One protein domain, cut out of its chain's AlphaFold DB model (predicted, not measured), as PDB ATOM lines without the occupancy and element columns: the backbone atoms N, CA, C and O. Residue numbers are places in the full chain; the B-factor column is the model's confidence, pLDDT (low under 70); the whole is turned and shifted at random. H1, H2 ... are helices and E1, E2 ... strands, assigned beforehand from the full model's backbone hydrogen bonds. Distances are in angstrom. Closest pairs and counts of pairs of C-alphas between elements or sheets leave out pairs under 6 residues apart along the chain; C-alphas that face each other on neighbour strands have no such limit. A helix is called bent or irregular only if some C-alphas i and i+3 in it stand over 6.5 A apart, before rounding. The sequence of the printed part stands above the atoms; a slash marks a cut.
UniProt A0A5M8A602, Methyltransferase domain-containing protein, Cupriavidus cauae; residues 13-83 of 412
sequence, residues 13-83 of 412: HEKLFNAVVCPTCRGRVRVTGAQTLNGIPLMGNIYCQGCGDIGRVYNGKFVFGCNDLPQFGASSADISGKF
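This is residues 13 to 83 of the 412 residues of the protein "Methyltransferase domain-containing protein" of Cupriavidus cauae (UniProt A0A5M8A602). A twisted sheet of four antiparallel strands, two of them sharply bent, has one short helix, H1, over one face, while a long tail, residues 65 to 83, winds round the outside of the sheet, from E4 towards E1. The printed part has 71 residues, with one named helix and four named strands in the order H1 E1 E2 E3 E4; the sheet's order is E1 - E2 - E3 - E4 and the class is mostly strand. The whole is compact, with a radius of gyration of the C-alphas of 11.4 A and spans of 34 by 25 by 17 A.

E1, residues 29 to 37, E2, residues 40 to 48, E3, residues 52 to 58, and E4, residues 61 to 64, form a meander, each strand the antiparallel neighbour of the one before. E1 and E2 are a hairpin, with N 32 and O 45 at 2.9 A. E2 and E3 are a hairpin, with N 46 and O 55 at 2.8 A. E3 and E4 are a hairpin, with N 56 and O 63 at 2.8 A. E1 bends by 99 degrees at residue 33 and E2 by 106 degrees at residue 43. The edge strands E1 and E4 are apart. H1, residues 13 to 19, is on the sheet at a height of 8.4 A and runs along the strands, at 5 degrees to E2 on the local plane. It only just lies over E2, with 3 of its 7 C-alphas falling on that strand. The closest C-alphas of H1 and E2, those of Glu 14 and Ile 40, are 5.9 A apart. Every O i to N i+4 pair in H1 is within hydrogen-bond range.

From first to last C-alpha, E3 measures 18.3 A, E1 17.7 A, E2 17.0 A, E4 9.9 A and H1 9.7 A. H1 begins at C-alpha 13, (36.970, 43.836, -9.638), and E4 ends at C-alpha 64, (45.093, 35.217, -20.131).

The two C-alphas farthest apart, those of Cys 25 and Lys 82, are 34.3 A apart. The printed part has no cut. The links between strands are tight, and that from H1 to E1, 9 residues, is short. pLDDT is under 70 at residues 37 to 39 and 73 to 83.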
ATOM      1  N   HIS A  13      35.623  43.773  -9.067       82.31
ATOM      2  CA  HIS A  13      36.970  43.836  -9.638       82.31
ATOM      3  C   HIS A  13      38.068  43.656  -8.583       82.31
ATOM      4  O   HIS A  13      39.071  43.008  -8.865       82.31
ATOM      5  N   GLU A  14      37.887  44.178  -7.366       85.00
ATOM      6  CA  GLU A  14      38.828  43.978  -6.261       85.00
ATOM      7  C   GLU A  14      38.929  42.499  -5.887       85.00
ATOM      8  O   GLU A  14      40.019  41.929  -5.818       85.00
ATOM      9  N   LYS A  15      37.777  41.853  -5.677       90.81
ATOM     10  CA  LYS A  15      37.696  40.427  -5.352       90.81
ATOM     11  C   LYS A  15      38.292  39.568  -6.463       90.81
ATOM     12  O   LYS A  15      39.070  38.665  -6.165       90.81
ATOM     13  N   LEU A  16      37.985  39.884  -7.721       90.94
ATOM     14  CA  LEU A  16      38.559  39.220  -8.884       90.94
ATOM     15  C   LEU A  16      40.082  39.385  -8.928       90.94
ATOM     16  O   LEU A  16      40.800  38.395  -9.037       90.94
ATOM     17  N   PHE A  17      40.590  40.611  -8.787       89.81
ATOM     18  CA  PHE A  17      42.025  40.878  -8.824       89.81
ATOM     19  C   PHE A  17      42.787  40.131  -7.719       89.81
ATOM     20  O   PHE A  17      43.892  39.640  -7.946       89.81
ATOM     21  N   ASN A  18      42.180  39.988  -6.543       91.94
ATOM     22  CA  ASN A  18      42.750  39.217  -5.440       91.94
ATOM     23  C   ASN A  18      42.650  37.694  -5.641       91.94
ATOM     24  O   ASN A  18      43.438  36.953  -5.055       91.94
ATOM     25  N   ALA A  19      41.696  37.228  -6.448       95.69
ATOM     26  CA  ALA A  19      41.483  35.814  -6.735       95.69
ATOM     27  C   ALA A  19      42.381  35.275  -7.858       95.69
ATOM     28  O   ALA A  19      42.636  34.070  -7.899       95.69
ATOM     29  N   VAL A  20      42.842  36.126  -8.782       96.69
ATOM     30  CA  VAL A  20      43.587  35.662  -9.959       96.69
ATOM     31  C   VAL A  20      45.030  35.253  -9.650       96.69
ATOM     32  O   VAL A  20      45.761  35.914  -8.912       96.69
ATOM     33  N   VAL A  21      45.472  34.166 -10.282       97.88
ATOM     34  CA  VAL A  21      46.840  33.630 -10.205       97.88
ATOM     35  C   VAL A  21      47.332  33.215 -11.588       97.88
ATOM     36  O   VAL A  21      46.572  33.159 -12.552       97.88
ATOM     37  N   CYS A  22      48.623  32.910 -11.708       97.62
ATOM     38  CA  CYS A  22      49.170  32.403 -12.960       97.62
ATOM     39  C   CYS A  22      48.551  31.032 -13.305       97.62
ATOM     40  O   CYS A  22      48.699  30.106 -12.506       97.62
ATOM     41  N   PRO A  23      47.954  30.845 -14.499       97.06
ATOM     42  CA  PRO A  23      47.340  29.569 -14.883       97.06
ATOM     43  C   PRO A  23      48.361  28.425 -15.030       97.06
ATOM     44  O   PRO A  23      47.999  27.254 -15.016       97.06
ATOM     45  N   THR A  24      49.653  28.742 -15.163       96.19
ATOM     46  CA  THR A  24      50.720  27.745 -15.328       96.19
ATOM     47  C   THR A  24      51.326  27.305 -13.999       96.19
ATOM     48  O   THR A  24      51.364  26.115 -13.708       96.19
ATOM     49  N   CYS A  25      51.825  28.246 -13.190       96.69
ATOM     50  CA  CYS A  25      52.553  27.924 -11.955       96.69
ATOM     51  C   CYS A  25      51.778  28.234 -10.670       96.69
ATOM     52  O   CYS A  25      52.290  27.972  -9.585       96.69
ATOM     53  N   ARG A  26      50.578  28.827 -10.774       96.69
ATOM     54  CA  ARG A  26      49.737  29.272  -9.643       96.69
ATOM     55  C   ARG A  26      50.377  30.348  -8.760       96.69
ATOM     56  O   ARG A  26      49.840  30.707  -7.719       96.69
ATOM     57  N   GLY A  27      51.513  30.895  -9.188       96.62
ATOM     58  CA  GLY A  27      52.169  32.010  -8.524       96.62
ATOM     59  C   GLY A  27      51.342  33.292  -8.607       96.62
ATOM     60  O   GLY A  27      50.543  33.486  -9.529       96.62
ATOM     61  N   ARG A  28      51.587  34.192  -7.651       95.00
ATOM     62  CA  ARG A  28      50.978  35.523  -7.616       95.00
ATOM     63  C   ARG A  28      51.284  36.289  -8.903       95.00
ATOM     64  O   ARG A  28      52.410  36.258  -9.409       95.00
ATOM     65  N   VAL A  29      50.281  37.004  -9.396       94.69
ATOM     66  CA  VAL A  29      50.404  37.885 -10.557       94.69
ATOM     67  C   VAL A  29      50.480  39.342 -10.118       94.69
ATOM     68  O   VAL A  29      50.010  39.717  -9.043       94.69
ATOM     69  N   ARG A  30      51.095  40.172 -10.956       92.56
ATOM     70  CA  ARG A  30      51.101  41.631 -10.830       92.56
ATOM     71  C   ARG A  30      50.657  42.242 -12.149       92.56
ATOM     72  O   ARG A  30      50.988  41.701 -13.201       92.56
ATOM     73  N   VAL A  31      49.970  43.376 -12.099       89.75
ATOM     74  CA  VAL A  31      49.673  44.155 -13.305       89.75
ATOM     75  C   VAL A  31      50.674  45.301 -13.403       89.75
ATOM     76  O   VAL A  31      50.927  46.002 -12.426       89.75
ATOM     77  N   THR A  32      51.298  45.446 -14.568       86.81
ATOM     78  CA  THR A  32      52.332  46.453 -14.858       86.81
ATOM     79  C   THR A  32      51.890  47.361 -15.999       86.81
ATOM     80  O   THR A  32      51.024  46.973 -16.783       86.81
ATOM     81  N   GLY A  33      52.440  48.580 -16.081       76.75
ATOM     82  CA  GLY A  33      51.921  49.604 -17.004       76.75
ATOM     83  C   GLY A  33      50.446  49.919 -16.728       76.75
ATOM     84  O   GLY A  33      49.677  50.187 -17.654       76.75
ATOM     85  N   ALA A  34      50.044  49.754 -15.463       70.44
ATOM     86  CA  ALA A  34      48.653  49.633 -15.089       70.44
ATOM     87  C   ALA A  34      47.999  50.999 -14.919       70.44
ATOM     88  O   ALA A  34      48.501  51.840 -14.177       70.44
ATOM     89  N   GLN A  35      46.831  51.164 -15.527       74.75
ATOM     90  CA  GLN A  35      45.894  52.205 -15.128       74.75
ATOM     91  C   GLN A  35      44.952  51.609 -14.094       74.75
ATOM     92  O   GLN A  35      44.405  50.522 -14.308       74.75
ATOM     93  N   THR A  36      44.791  52.293 -12.964       70.44
ATOM     94  CA  THR A  36      44.052  51.751 -11.821       70.44
ATOM     95  C   THR A  36      42.895  52.646 -11.413       70.44
ATOM     96  O   THR A  36      42.945  53.865 -11.556       70.44
ATOM     97  N   LEU A  37      41.858  52.029 -10.856       63.66
ATOM     98  CA  LEU A  37      40.792  52.705 -10.134       63.66
ATOM     99  C   LEU A  37      40.840  52.219  -8.684       63.66
ATOM    100  O   LEU A  37      40.640  51.035  -8.429       63.66
ATOM    101  N   ASN A  38      41.140  53.113  -7.737       66.12
ATOM    102  CA  ASN A  38      41.330  52.772  -6.318       66.12
ATOM    103  C   ASN A  38      42.332  51.618  -6.093       66.12
ATOM    104  O   ASN A  38      42.120  50.754  -5.248       66.12
ATOM    105  N   GLY A  39      43.416  51.579  -6.876       68.19
ATOM    106  CA  GLY A  39      44.436  50.525  -6.801       68.19
ATOM    107  C   GLY A  39      44.070  49.216  -7.513       68.19
ATOM    108  O   GLY A  39      44.920  48.334  -7.614       68.19
ATOM    109  N   ILE A  40      42.856  49.097  -8.057       72.31
ATOM    110  CA  ILE A  40      42.420  47.938  -8.840       72.31
ATOM    111  C   ILE A  40      42.790  48.162 -10.312       72.31
ATOM    112  O   ILE A  40      42.399  49.189 -10.877       72.31
ATOM    113  N   PRO A  41      43.527  47.246 -10.962       77.56
ATOM    114  CA  PRO A  41      43.893  47.399 -12.364       77.56
ATOM    115  C   PRO A  41      42.672  47.360 -13.284       77.56
ATOM    116  O   PRO A  41      41.923  46.388 -13.292       77.56
ATOM    117  N   LEU A  42      42.507  48.402 -14.096       76.62
ATOM    118  CA  LEU A  42      41.545  48.430 -15.201       76.62
ATOM    119  C   LEU A  42      42.216  48.148 -16.538       76.62
ATOM    120  O   LEU A  42      41.575  47.634 -17.453       76.62
ATOM    121  N   MET A  43      43.498  48.487 -16.652       81.56
ATOM    122  CA  MET A  43      44.315  48.189 -17.820       81.56
ATOM    123  C   MET A  43      45.723  47.807 -17.400       81.56
ATOM    124  O   MET A  43      46.163  48.224 -16.329       81.56
ATOM    125  N   GLY A  44      46.436  47.064 -18.241       86.75
ATOM    126  CA  GLY A  44      47.864  46.794 -18.070       86.75
ATOM    127  C   GLY A  44      48.264  45.376 -18.466       86.75
ATOM    128  O   GLY A  44      47.436  44.568 -18.879       86.75
ATOM    129  N   ASN A  45      49.549  45.061 -18.319       91.31
ATOM    130  CA  ASN A  45      50.092  43.735 -18.623       91.31
ATOM    131  C   ASN A  45      50.097  42.866 -17.361       91.31
ATOM    132  O   ASN A  45      50.616  43.297 -16.327       91.31
ATOM    133  N   ILE A  46      49.571  41.647 -17.448       94.50
ATOM    134  CA  ILE A  46      49.573  40.663 -16.364       94.50
ATOM    135  C   ILE A  46      50.894  39.894 -16.412       94.50
ATOM    136  O   ILE A  46      51.179  39.164 -17.359       94.50
ATOM    137  N   TYR A  47      51.689  40.029 -15.356       94.75
ATOM    138  CA  TYR A  47      52.998  39.405 -15.234       94.75
ATOM    139  C   TYR A  47      53.046  38.437 -14.053       94.75
ATOM    140  O   TYR A  47      52.645  38.768 -12.934       94.75
ATOM    141  N   CYS A  48      53.618  37.262 -14.279       95.75
ATOM    142  CA  CYS A  48      53.978  36.290 -13.261       95.75
ATOM    143  C   CYS A  48      55.501  36.247 -13.088       95.75
ATOM    144  O   CYS A  48      56.237  36.183 -14.067       95.75
ATOM    145  N   GLN A  49      55.989  36.207 -11.845       93.44
ATOM    146  CA  GLN A  49      57.429  36.129 -11.568       93.44
ATOM    147  C   GLN A  49      58.101  34.884 -12.173       93.44
ATOM    148  O   GLN A  49      59.246  34.971 -12.605       93.44
ATOM    149  N   GLY A  50      57.406  33.742 -12.203       94.25
ATOM    150  CA  GLY A  50      57.949  32.491 -12.738       94.25
ATOM    151  C   GLY A  50      57.739  32.303 -14.242       94.25
ATOM    152  O   GLY A  50      58.565  31.675 -14.894       94.25
ATOM    153  N   CYS A  51      56.645  32.834 -14.793       95.69
ATOM    154  CA  CYS A  51      56.232  32.565 -16.179       95.69
ATOM    155  C   CYS A  51      56.363  33.771 -17.121       95.69
ATOM    156  O   CYS A  51      56.203  33.606 -18.324       95.69
ATOM    157  N   GLY A  52      56.668  34.965 -16.607       94.06
ATOM    158  CA  GLY A  52      56.802  36.174 -17.415       94.06
ATOM    159  C   GLY A  52      55.463  36.846 -17.729       94.06
ATOM    160  O   GLY A  52      54.575  36.902 -16.879       94.06
ATOM    161  N   ASP A  53      55.340  37.396 -18.938       93.31
ATOM    162  CA  ASP A  53      54.084  37.946 -19.466       93.31
ATOM    163  C   ASP A  53      53.099  36.808 -19.758       93.31
ATOM    164  O   ASP A  53      53.421  35.864 -20.479       93.31
ATOM    165  N   ILE A  54      51.910  36.882 -19.162       95.25
ATOM    166  CA  ILE A  54      50.897  35.825 -19.240       95.25
ATOM    167  C   ILE A  54      49.518  36.338 -19.666       95.25
ATOM    168  O   ILE A  54      48.581  35.543 -19.765       95.25
ATOM    169  N   GLY A  55      49.353  37.643 -19.893       94.75
ATOM    170  CA  GLY A  55      48.030  38.198 -20.153       94.75
ATOM    171  C   GLY A  55      47.952  39.715 -20.084       94.75
ATOM    172  O   GLY A  55      48.942  40.406 -19.864       94.75
ATOM    173  N   ARG A  56      46.750  40.244 -20.291       93.00
ATOM    174  CA  ARG A  56      46.461  41.680 -20.258       93.00
ATOM    175  C   ARG A  56      45.170  41.931 -19.496       93.00
ATOM    176  O   ARG A  56      44.281  41.088 -19.480       93.00
ATOM    177  N   VAL A  57      45.066  43.103 -18.891       89.00
ATOM    178  CA  VAL A  57      43.801  43.645 -18.402       89.00
ATOM    179  C   VAL A  57      43.352  44.708 -19.394       89.00
ATOM    180  O   VAL A  57      44.128  45.602 -19.731       89.00
ATOM    181  N   TYR A  58      42.114  44.609 -19.863       83.62
ATOM    182  CA  TYR A  58      41.472  45.620 -20.695       83.62
ATOM    183  C   TYR A  58      40.086  45.899 -20.148       83.62
ATOM    184  O   TYR A  58      39.244  45.007 -20.117       83.62
ATOM    185  N   ASN A  59      39.830  47.146 -19.762       76.19
ATOM    186  CA  ASN A  59      38.519  47.562 -19.273       76.19
ATOM    187  C   ASN A  59      38.037  46.747 -18.054       76.19
ATOM    188  O   ASN A  59      36.877  46.349 -17.984       76.19
ATOM    189  N   GLY A  60      38.956  46.413 -17.143       80.19
ATOM    190  CA  GLY A  60      38.695  45.540 -15.990       80.19
ATOM    191  C   GLY A  60      38.582  44.047 -16.324       80.19
ATOM    192  O   GLY A  60      38.564  43.230 -15.407       80.19
ATOM    193  N   LYS A  61      38.574  43.672 -17.610       87.81
ATOM    194  CA  LYS A  61      38.532  42.275 -18.054       87.81
ATOM    195  C   LYS A  61      39.934  41.687 -18.084       87.81
ATOM    196  O   LYS A  61      40.840  42.272 -18.680       87.81
ATOM    197  N   PHE A  62      40.106  40.523 -17.474       93.12
ATOM    198  CA  PHE A  62      41.381  39.816 -17.411       93.12
ATOM    199  C   PHE A  62      41.466  38.827 -18.565       93.12
ATOM    200  O   PHE A  62      40.670  37.904 -18.643       93.12
ATOM    201  N   VAL A  63      42.436  38.991 -19.455       94.56
ATOM    202  CA  VAL A  63      42.629  38.124 -20.619       94.56
ATOM    203  C   VAL A  63      43.948  37.379 -20.445       94.56
ATOM    204  O   VAL A  63      45.011  37.999 -20.466       94.56
ATOM    205  N   PHE A  64      43.904  36.062 -20.257       95.94
ATOM    206  CA  PHE A  64      45.093  35.217 -20.131       95.94
ATOM    207  C   PHE A  64      45.434  34.540 -21.467       95.94
ATOM    208  O   PHE A  64      44.544  34.174 -22.227       95.94
ATOM    209  N   GLY A  65      46.730  34.367 -21.762       89.19
ATOM    210  CA  GLY A  65      47.200  33.662 -22.968       89.19
ATOM    211  C   GLY A  65      47.068  34.429 -24.296       89.19
ATOM    212  O   GLY A  65      47.159  33.832 -25.365       89.19
ATOM    213  N   CYS A  66      46.862  35.745 -24.259       78.56
ATOM    214  CA  CYS A  66      46.518  36.569 -25.424       78.56
ATOM    215  C   CYS A  66      47.719  37.276 -26.071       78.56
ATOM    216  O   CYS A  66      47.919  38.476 -25.902       78.56
ATOM    217  N   ASN A  67      48.516  36.550 -26.856       72.69
ATOM    218  CA  ASN A  67      49.675  37.132 -27.555       72.69
ATOM    219  C   ASN A  67      49.317  38.167 -28.632       72.69
ATOM    220  O   ASN A  67      50.172  38.948 -29.035       72.69
ATOM    221  N   ASP A  68      48.071  38.166 -29.091       75.31
ATOM    222  CA  ASP A  68      47.553  39.022 -30.152       75.31
ATOM    223  C   ASP A  68      47.049  40.388 -29.659       75.31
ATOM    224  O   ASP A  68      46.752  41.259 -30.473       75.31
ATOM    225  N   LEU A  69      46.967  40.600 -28.340       82.38
ATOM    226  CA  LEU A  69      46.636  41.906 -27.775       82.38
ATOM    227  C   LEU A  69      47.900  42.755 -27.540       82.38
ATOM    228  O   LEU A  69      48.881  42.238 -26.979       82.38
ATOM    229  N   PRO A  70      47.871  44.058 -27.897       77.44
ATOM    230  CA  PRO A  70      48.986  44.976 -27.689       77.44
ATOM    231  C   PRO A  70      49.462  45.028 -26.233       77.44
ATOM    232  O   PRO A  70      48.692  44.844 -25.294       77.44
ATOM    233  N   GLN A  71      50.747  45.315 -26.033       81.12
ATOM    234  CA  GLN A  71      51.290  45.547 -24.695       81.12
ATOM    235  C   GLN A  71      51.133  47.010 -24.285       81.12
ATOM    236  O   GLN A  71      51.264  47.926 -25.098       81.12
ATOM    237  N   PHE A  72      50.927  47.237 -22.992       77.50
ATOM    238  CA  PHE A  72      50.947  48.576 -22.414       77.50
ATOM    239  C   PHE A  72      52.378  49.000 -22.082       77.50
ATOM    240  O   PHE A  72      53.115  48.271 -21.415       77.50
ATOM    241  N   GLY A  73      52.766  50.203 -22.511       66.94
ATOM    242  CA  GLY A  73      54.028  50.821 -22.101       66.94
ATOM    243  C   GLY A  73      54.028  51.251 -20.627       66.94
ATOM    244  O   GLY A  73      52.989  51.314 -19.973       66.94
ATOM    245  N   ALA A  74      55.202  51.613 -20.104       56.91
ATOM    246  CA  ALA A  74      55.377  52.025 -18.705       56.91
ATOM    247  C   ALA A  74      54.709  53.372 -18.333       56.91
ATOM    248  O   ALA A  74      54.629  53.692 -17.152       56.91
ATOM    249  N   SER A  75      54.254  54.152 -19.322       52.53
ATOM    250  CA  SER A  75      53.798  55.548 -19.188       52.53
ATOM    251  C   SER A  75      52.321  55.754 -19.572       52.53
ATOM    252  O   SER A  75      51.942  56.844 -20.006       52.53
ATOM    253  N   SER A  76      51.476  54.725 -19.479       56.44
ATOM    254  CA  SER A  76      50.040  54.897 -19.725       56.44
ATOM    255  C   SER A  76      49.473  55.955 -18.758       56.44
ATOM    256  O   SER A  76      49.724  55.902 -17.556       56.44
ATOM    257  N   ALA A  77      48.808  56.984 -19.294       55.50
ATOM    258  CA  ALA A  77      48.350  58.143 -18.526       55.50
ATOM    259  C   ALA A  77      47.465  57.721 -17.339       55.50
ATOM    260  O   ALA A  77      46.620  56.845 -17.490       55.50
ATOM    261  N   ASP A  78      47.641  58.344 -16.170       56.66
ATOM    262  CA  ASP A  78      46.821  58.036 -14.997       56.66
ATOM    263  C   ASP A  78      45.382  58.549 -15.186       56.66
ATOM    264  O   ASP A  78      45.137  59.756 -15.264       56.66
ATOM    265  N   ILE A  79      44.428  57.620 -15.264       58.31
ATOM    266  CA  ILE A  79      42.981  57.891 -15.335       58.31
ATOM    267  C   ILE A  79      42.266  57.599 -14.005       58.31
ATOM    268  O   ILE A  79      41.049  57.391 -13.983       58.31
ATOM    269  N   SER A  80      43.008  57.545 -12.895       53.84
ATOM    270  CA  SER A  80      42.475  57.252 -11.564       53.84
ATOM    271  C   SER A  80      41.263  58.127 -11.202       53.84
ATOM    272  O   SER A  80      41.213  59.334 -11.444       53.84
ATOM    273  N   GLY A  81      40.230  57.487 -10.642       50.41
ATOM    274  CA  GLY A  81      39.033  58.159 -10.115       50.41
ATOM    275  C   GLY A  81      37.955  58.532 -11.138       50.41
ATOM    276  O   GLY A  81      37.035  59.265 -10.789       50.41
ATOM    277  N   LYS A  82      38.048  58.050 -12.383       53.75
ATOM    278  CA  LYS A  82      37.217  58.540 -13.490       53.75
ATOM    279  C   LYS A  82      36.437  57.472 -14.261       53.75
ATOM    280  O   LYS A  82      35.955  57.786 -15.323       53.75
ATOM    281  N   PHE A  83      36.274  56.229 -13.820       53.66
ATOM    282  CA  PHE A  83      35.683  55.184 -14.683       53.66
ATOM    283  C   PHE A  83      34.183  54.937 -14.421       53.66
ATOM    284  O   PHE A  83      33.798  54.712 -13.274       53.66
TER     285      PHE A  83